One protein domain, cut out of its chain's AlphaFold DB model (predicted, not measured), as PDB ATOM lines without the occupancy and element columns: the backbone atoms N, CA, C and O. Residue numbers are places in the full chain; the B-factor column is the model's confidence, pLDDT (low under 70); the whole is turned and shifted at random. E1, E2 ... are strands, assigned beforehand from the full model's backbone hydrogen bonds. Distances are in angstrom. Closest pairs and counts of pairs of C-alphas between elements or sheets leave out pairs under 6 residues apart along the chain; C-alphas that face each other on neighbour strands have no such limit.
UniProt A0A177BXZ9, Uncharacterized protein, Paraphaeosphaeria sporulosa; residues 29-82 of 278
ATOM      1  N   ASN A  29     124.319 133.086 -14.781       89.19
ATOM      2  CA  ASN A  29     124.698 132.630 -16.118       89.19
ATOM      3  C   ASN A  29     123.696 133.126 -17.162       89.19
ATOM      4  O   ASN A  29     122.487 132.999 -16.985       89.19
ATOM      5  N   CYS A  30     124.208 133.644 -18.269       89.00
ATOM      6  CA  CYS A  30     123.401 134.238 -19.326       89.00
ATOM      7  C   CYS A  30     123.878 133.778 -20.705       89.00
ATOM      8  O   CYS A  30     125.048 133.427 -20.879       89.00
ATOM      9  N   ASP A  31     122.979 133.785 -21.690       88.62
ATOM     10  CA  ASP A  31     123.326 133.548 -23.091       88.62
ATOM     11  C   ASP A  31     123.543 134.899 -23.804       88.62
ATOM     12  O   ASP A  31     122.618 135.725 -23.839       88.62
ATOM     13  N   PRO A  32     124.727 135.139 -24.404       77.38
ATOM     14  CA  PRO A  32     125.032 136.381 -25.112       77.38
ATOM     15  C   PRO A  32     124.128 136.643 -26.329       77.38
ATOM     16  O   PRO A  32     124.134 137.752 -26.856       77.38
ATOM     17  N   LYS A  33     123.347 135.656 -26.796       77.38
ATOM     18  CA  LYS A  33     122.445 135.786 -27.953       77.38
ATOM     19  C   LYS A  33     121.054 136.340 -27.639       77.38
ATOM     20  O   LYS A  33     120.262 136.477 -28.569       77.38
ATOM     21  N   GLY A  34     120.740 136.676 -26.387       71.25
ATOM     22  CA  GLY A  34     119.456 137.329 -26.108       71.25
ATOM     23  C   GLY A  34     118.968 137.330 -24.669       71.25
ATOM     24  O   GLY A  34     117.845 137.753 -24.438       71.25
ATOM     25  N   THR A  35     119.756 136.872 -23.693       79.44
ATOM     26  CA  THR A  35     119.293 136.901 -22.300       79.44
ATOM     27  C   THR A  35     119.436 138.307 -21.723       79.44
ATOM     28  O   THR A  35     120.555 138.784 -21.528       79.44
ATOM     29  N   ALA A  36     118.317 138.968 -21.422       84.50
ATOM     30  CA  ALA A  36     118.332 140.238 -20.709       84.50
ATOM     31  C   ALA A  36     118.752 140.023 -19.245       84.50
ATOM     32  O   ALA A  36     118.149 139.232 -18.513       84.50
ATOM     33  N   CYS A  37     119.785 140.740 -18.810       90.31
ATOM     34  CA  CYS A  37     120.193 140.747 -17.412       90.31
ATOM     35  C   CYS A  37     119.431 141.818 -16.628       90.31
ATOM     36  O   CYS A  37     119.107 142.891 -17.146       90.31
ATOM     37  N   ALA A  38     119.205 141.545 -15.346       86.31
ATOM     38  CA  ALA A  38     118.648 142.499 -14.401       86.31
ATOM     39  C   ALA A  38     119.483 143.789 -14.356       86.31
ATOM     40  O   ALA A  38     120.686 143.784 -14.634       86.31
ATOM     41  N   GLU A  39     118.823 144.906 -14.039       84.44
ATOM     42  CA  GLU A  39     119.424 146.250 -14.007       84.44
ATOM     43  C   GLU A  39     120.040 146.710 -15.346       84.44
ATOM     44  O   GLU A  39     120.746 147.717 -15.392       84.44
ATOM     45  N   GLY A  40     119.789 146.000 -16.454       85.06
ATOM     46  CA  GLY A  40     120.392 146.294 -17.756       85.06
ATOM     47  C   GLY A  40     121.881 145.946 -17.838       85.06
ATOM     48  O   GLY A  40     122.600 146.543 -18.639       85.06
ATOM     49  N   ALA A  41     122.365 145.026 -16.995       87.38
ATOM     50  CA  ALA A  41     123.741 144.543 -17.065       87.38
ATOM     51  C   ALA A  41     124.024 143.837 -18.401       87.38
ATOM     52  O   ALA A  41     123.137 143.253 -19.023       87.38
ATOM     53  N   ASN A  42     125.278 143.867 -18.849       88.44
ATOM     54  CA  ASN A  42     125.652 143.194 -20.089       88.44
ATOM     55  C   ASN A  42     126.057 141.738 -19.819       88.44
ATOM     56  O   ASN A  42     126.784 141.450 -18.860       88.44
ATOM     57  N   CYS A  43     125.603 140.822 -20.673       89.81
ATOM     58  CA  CYS A  43     126.013 139.424 -20.624       89.81
ATOM     59  C   CYS A  43     127.380 139.278 -21.295       89.81
ATOM     60  O   CYS A  43     127.488 139.371 -22.518       89.81
ATOM     61  N   TYR A  44     128.437 139.085 -20.506       85.75
ATOM     62  CA  TYR A  44     129.804 139.109 -21.022       85.75
ATOM     63  C   TYR A  44     130.656 137.963 -20.466       85.75
ATOM     64  O   TYR A  44     130.556 137.586 -19.295       85.75
ATOM     65  N   ALA A  45     131.523 137.417 -21.318       84.56
ATOM     66  CA  ALA A  45     132.577 136.486 -20.936       84.56
ATOM     67  C   ALA A  45     133.930 137.047 -21.360       84.56
ATOM     68  O   ALA A  45     134.122 137.459 -22.500       84.56
ATOM     69  N   VAL A  46     134.885 137.002 -20.432       77.31
ATOM     70  CA  VAL A  46     136.247 137.514 -20.639       77.31
ATOM     71  C   VAL A  46     137.017 136.684 -21.676       77.31
ATOM     72  O   VAL A  46     137.955 137.178 -22.289       77.31
ATOM     73  N   ASN A  47     136.618 135.425 -21.889       78.06
ATOM     74  CA  ASN A  47     137.171 134.526 -22.900       78.06
ATOM     75  C   ASN A  47     136.068 133.620 -23.460       78.06
ATOM     76  O   ASN A  47     135.186 133.201 -22.716       78.06
ATOM     77  N   SER A  48     136.171 133.241 -24.737       72.69
ATOM     78  CA  SER A  48     135.188 132.392 -25.443       72.69
ATOM     79  C   SER A  48     134.974 130.999 -24.810       72.69
ATOM     80  O   SER A  48     133.996 130.323 -25.103       72.69
ATOM     81  N   MET A  49     135.879 130.563 -23.922       72.50
ATOM     82  CA  MET A  49     135.782 129.284 -23.199       72.50
ATOM     83  C   MET A  49     135.254 129.417 -21.759       72.50
ATOM     84  O   MET A  49     135.138 128.413 -21.061       72.50
ATOM     85  N   LEU A  50     134.971 130.636 -21.287       75.62
ATOM     86  CA  LEU A  50     134.483 130.894 -19.931       75.62
ATOM     87  C   LEU A  50     132.966 131.095 -19.928       75.62
ATOM     88  O   LEU A  50     132.405 131.621 -20.886       75.62
ATOM     89  N   GLN A  51     132.307 130.700 -18.834       78.06
ATOM     90  CA  GLN A  51     130.864 130.889 -18.678       78.06
ATOM     91  C   GLN A  51     130.509 132.382 -18.757       78.06
ATOM     92  O   GLN A  51     131.100 133.215 -18.065       78.06
ATOM     93  N   THR A  52     129.550 132.712 -19.618       86.56
ATOM     94  CA  THR A  52     128.960 134.044 -19.738       86.56
ATOM     95  C   THR A  52     128.072 134.325 -18.537       86.56
ATOM     96  O   THR A  52     127.177 133.544 -18.211       86.56
ATOM     97  N   VAL A  53     128.340 135.443 -17.866       90.81
ATOM     98  CA  VAL A  53     127.661 135.842 -16.630       90.81
ATOM     99  C   VAL A  53     127.234 137.304 -16.745       90.81
ATOM    100  O   VAL A  53     127.966 138.135 -17.290       90.81
ATOM    101  N   CYS A  54     126.046 137.621 -16.239       92.50
ATOM    102  CA  CYS A  54     125.523 138.981 -16.202       92.50
ATOM    103  C   CYS A  54     126.392 139.869 -15.303       92.50
ATOM    104  O   CYS A  54     126.518 139.588 -14.112       92.50
ATOM    105  N   GLY A  55     126.975 140.943 -15.848       90.75
ATOM    106  CA  GLY A  55     127.784 141.886 -15.063       90.75
ATOM    107  C   GLY A  55     129.196 141.394 -14.724       90.75
ATOM    108  O   GLY A  55     129.754 141.762 -13.687       90.75
ATOM    109  N   ASN A  56     129.771 140.526 -15.558       90.94
ATOM    110  CA  ASN A  56     131.129 140.007 -15.372       90.94
ATOM    111  C   ASN A  56     132.215 141.093 -15.562       90.94
ATOM    112  O   ASN A  56     131.934 142.223 -15.958       90.94
ATOM    113  N   PHE A  57     133.478 140.759 -15.296       89.75
ATOM    114  CA  PHE A  57     134.615 141.655 -15.509       89.75
ATOM    115  C   PHE A  57     134.668 142.151 -16.968       89.75
ATOM    116  O   PHE A  57     134.604 141.351 -17.901       89.75
ATOM    117  N   GLN A  58     134.792 143.468 -17.153       90.12
ATOM    118  CA  GLN A  58     134.660 144.202 -18.425       90.12
ATOM    119  C   GLN A  58     133.258 144.238 -19.057       90.12
ATOM    120  O   GLN A  58     133.118 144.679 -20.196       90.12
ATOM    121  N   ALA A  59     132.201 143.841 -18.347       88.19
ATOM    122  CA  ALA A  59     130.849 144.157 -18.795       88.19
ATOM    123  C   ALA A  59     130.626 145.678 -18.770       88.19
ATOM    124  O   ALA A  59     131.113 146.372 -17.873       88.19
ATOM    125  N   SER A  60     129.889 146.194 -19.753       89.88
ATOM    126  CA  SER A  60     129.509 147.608 -19.793       89.88
ATOM    127  C   SER A  60     128.596 147.949 -18.616       89.88
ATOM    128  O   SER A  60     127.676 147.190 -18.310       89.88
ATOM    129  N   CYS A  61     128.828 149.094 -17.986       92.88
ATOM    130  CA  CYS A  61     128.053 149.550 -16.843       92.88
ATOM    131  C   CYS A  61     127.961 151.081 -16.794       92.88
ATOM    132  O   CYS A  61     128.797 151.816 -17.313       92.88
ATOM    133  N   THR A  62     126.921 151.548 -16.117       92.25
ATOM    134  CA  THR A  62     126.645 152.944 -15.750       92.25
ATOM    135  C   THR A  62     126.416 153.102 -14.247       92.25
ATOM    136  O   THR A  62     126.396 154.222 -13.742       92.25
ATOM    137  N   LYS A  63     126.228 151.987 -13.527       89.19
ATOM    138  CA  LYS A  63     126.037 151.917 -12.075       89.19
ATOM    139  C   LYS A  63     126.694 150.656 -11.523       89.19
ATOM    140  O   LYS A  63     126.735 149.635 -12.205       89.19
ATOM    141  N   ASP A  64     127.112 150.704 -10.262       87.25
ATOM    142  CA  ASP A  64     127.728 149.561  -9.570       87.25
ATOM    143  C   ASP A  64     126.807 148.340  -9.489       87.25
ATOM    144  O   ASP A  64     127.274 147.212  -9.592       87.25
ATOM    145  N   ALA A  65     125.490 148.554  -9.391       87.00
ATOM    146  CA  ALA A  65     124.500 147.477  -9.325       87.00
ATOM    147  C   ALA A  65     124.477 146.571 -10.572       87.00
ATOM    148  O   ALA A  65     123.921 145.481 -10.519       87.00
ATOM    149  N   GLN A  66     125.076 147.006 -11.686       91.00
ATOM    150  CA  GLN A  66     125.159 146.236 -12.931       91.00
ATOM    151  C   GLN A  66     126.362 145.282 -12.966       91.00
ATOM    152  O   GLN A  66     126.506 144.511 -13.914       91.00
ATOM    153  N   CYS A  67     127.234 145.338 -11.960       91.44
ATOM    154  CA  CYS A  67     128.452 144.550 -11.883       91.44
ATOM    155  C   CYS A  67     128.326 143.482 -10.787       91.44
ATOM    156  O   CYS A  67     127.982 143.775  -9.648       91.44
ATOM    157  N   ALA A  68     128.618 142.226 -11.128       87.00
ATOM    158  CA  ALA A  68     128.416 141.082 -10.236       87.00
ATOM    159  C   ALA A  68     129.507 140.929  -9.177       87.00
ATOM    160  O   ALA A  68     129.231 140.593  -8.029       87.00
ATOM    161  N   PHE A  69     130.754 141.153  -9.585       84.31
ATOM    162  CA  PHE A  69     131.933 140.876  -8.762       84.31
ATOM    163  C   PHE A  69     132.885 142.067  -8.668       84.31
ATOM    164  O   PHE A  69     133.954 141.935  -8.081       84.31
ATOM    165  N   ASN A  70     132.528 143.204  -9.275       87.38
ATOM    166  CA  ASN A  70     133.358 144.408  -9.365       87.38
ATOM    167  C   ASN A  70     132.501 145.666  -9.185       87.38
ATOM    168  O   ASN A  70     131.280 145.588  -9.252       87.38
ATOM    169  N   THR A  71     133.125 146.822  -8.984       89.81
ATOM    170  CA  THR A  71     132.459 148.129  -9.103       89.81
ATOM    171  C   THR A  71     132.494 148.626 -10.544       89.81
ATOM    172  O   THR A  71     133.373 148.261 -11.339       89.81
ATOM    173  N   CYS A  72     131.524 149.467 -10.887       91.94
ATOM    174  CA  CYS A  72     131.477 150.119 -12.175       91.94
ATOM    175  C   CYS A  72     132.483 151.265 -12.204       91.94
ATOM    176  O   CYS A  72     132.343 152.269 -11.506       91.94
ATOM    177  N   ASN A  73     133.501 151.153 -13.052       91.75
ATOM    178  CA  ASN A  73     134.394 152.270 -13.292       91.75
ATOM    179  C   ASN A  73     133.699 153.263 -14.220       91.75
ATOM    180  O   ASN A  73     133.749 153.117 -15.439       91.75
ATOM    181  N   LEU A  74     133.062 154.281 -13.640       85.81
ATOM    182  CA  LEU A  74     132.293 155.288 -14.377       85.81
ATOM    183  C   LEU A  74     133.118 156.046 -15.427       85.81
ATOM    184  O   LEU A  74     132.546 156.567 -16.379       85.81
ATOM    185  N   GLN A  75     134.449 156.098 -15.293       86.69
ATOM    186  CA  GLN A  75     135.312 156.741 -16.288       86.69
ATOM    187  C   GLN A  75     135.479 155.888 -17.546       86.69
ATOM    188  O   GLN A  75     135.651 156.424 -18.637       86.69
ATOM    189  N   GLN A  76     135.448 154.564 -17.392       88.44
ATOM    190  CA  GLN A  76     135.626 153.610 -18.486       88.44
ATOM    191  C   GLN A  76     134.306 152.962 -18.922       88.44
ATOM    192  O   GLN A  76     134.262 152.329 -19.971       88.44
ATOM    193  N   GLY A  77     133.241 153.114 -18.131       91.00
ATOM    194  CA  GLY A  77     131.945 152.472 -18.344       91.00
ATOM    195  C   GLY A  77     132.013 150.947 -18.269       91.00
ATOM    196  O   GLY A  77     131.251 150.276 -18.961       91.00
ATOM    197  N   LEU A  78     132.956 150.392 -17.499       92.88
ATOM    198  CA  LEU A  78     133.247 148.955 -17.448       92.88
ATOM    199  C   LEU A  78     133.334 148.447 -16.004       92.88
ATOM    200  O   LEU A  78     133.871 149.117 -15.121       92.88
ATOM    201  N   CYS A  79     132.857 147.225 -15.779       91.44
ATOM    202  CA  CYS A  79     132.980 146.513 -14.511       91.44
ATOM    203  C   CYS A  79     134.426 146.033 -14.303       91.44
ATOM    204  O   CYS A  79     134.767 144.911 -14.680       91.44
ATOM    205  N   ASN A  80     135.297 146.871 -13.739       89.62
ATOM    206  CA  ASN A  80     136.691 146.510 -13.445       89.62
ATOM    207  C   ASN A  80     137.233 147.058 -12.117       89.62
ATOM    208  O   ASN A  80     138.408 146.856 -11.809       89.62
ATOM    209  N   GLY A  81     136.399 147.750 -11.338       78.25
ATOM    210  CA  GLY A  81     136.794 148.278 -10.041       78.25
ATOM    211  C   GLY A  81     136.843 147.187  -8.972       78.25
ATOM    212  O   GLY A  81     136.043 146.254  -8.976       78.25
ATOM    213  N   PHE A  82     137.768 147.320  -8.024       68.19
ATOM    214  CA  PHE A  82     137.765 146.496  -6.817       68.19
ATOM    215  C   PHE A  82     136.542 146.879  -5.974       68.19
ATOM    216  O   PHE A  82     136.384 148.057  -5.644       68.19
TER     217      PHE A  82
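Overview. This is residues 29 to 82 of the 278 residues of an uncharacterized protein of Paraphaeosphaeria sporulosa (UniProt A0A177BXZ9). This small domain has little regular structure: it is mostly looping chain, with residues 29 to 54 in wide loops towards one end of its long axis and a small two-stranded hairpin, E1 and E2, towards the other. The printed part has 54 residues, with no named helix and two named strands, E1 then E2, in an antiparallel sheet. The class is all strand, but the named elements hold only 7 residues. The whole is compact, with a radius of gyration of the C-alphas of 10.0 A, and rounded, spanning 27 by 21 by 15 A.

Arrangement. Start at Asn 29; before the strands, residues 43 to 44 pair with residues 53 to 54, antiparallel. Go on to E1, residues 71 to 73, and E2, residues 78 to 81: this hairpin has a tight link, and its directions stand at 117 degrees. C-alphas 71 and 81 face each other at 4.4 A. Look for N 73 and O 78, within hydrogen-bond range at 2.9 A.

Along the chain. Find C-alpha 71 at (132.459, 148.129, -9.103); E1 runs 6.2 A to C-alpha 73. E2 runs 8.2 A, ending at C-alpha 81 at (136.794, 148.278, -10.041).

Size, cuts and confidence. The C-alphas farthest apart, of Met 49 and Gln 75, are 28.3 A apart. The printed part has no cut, and pLDDT is under 70 at residue 82.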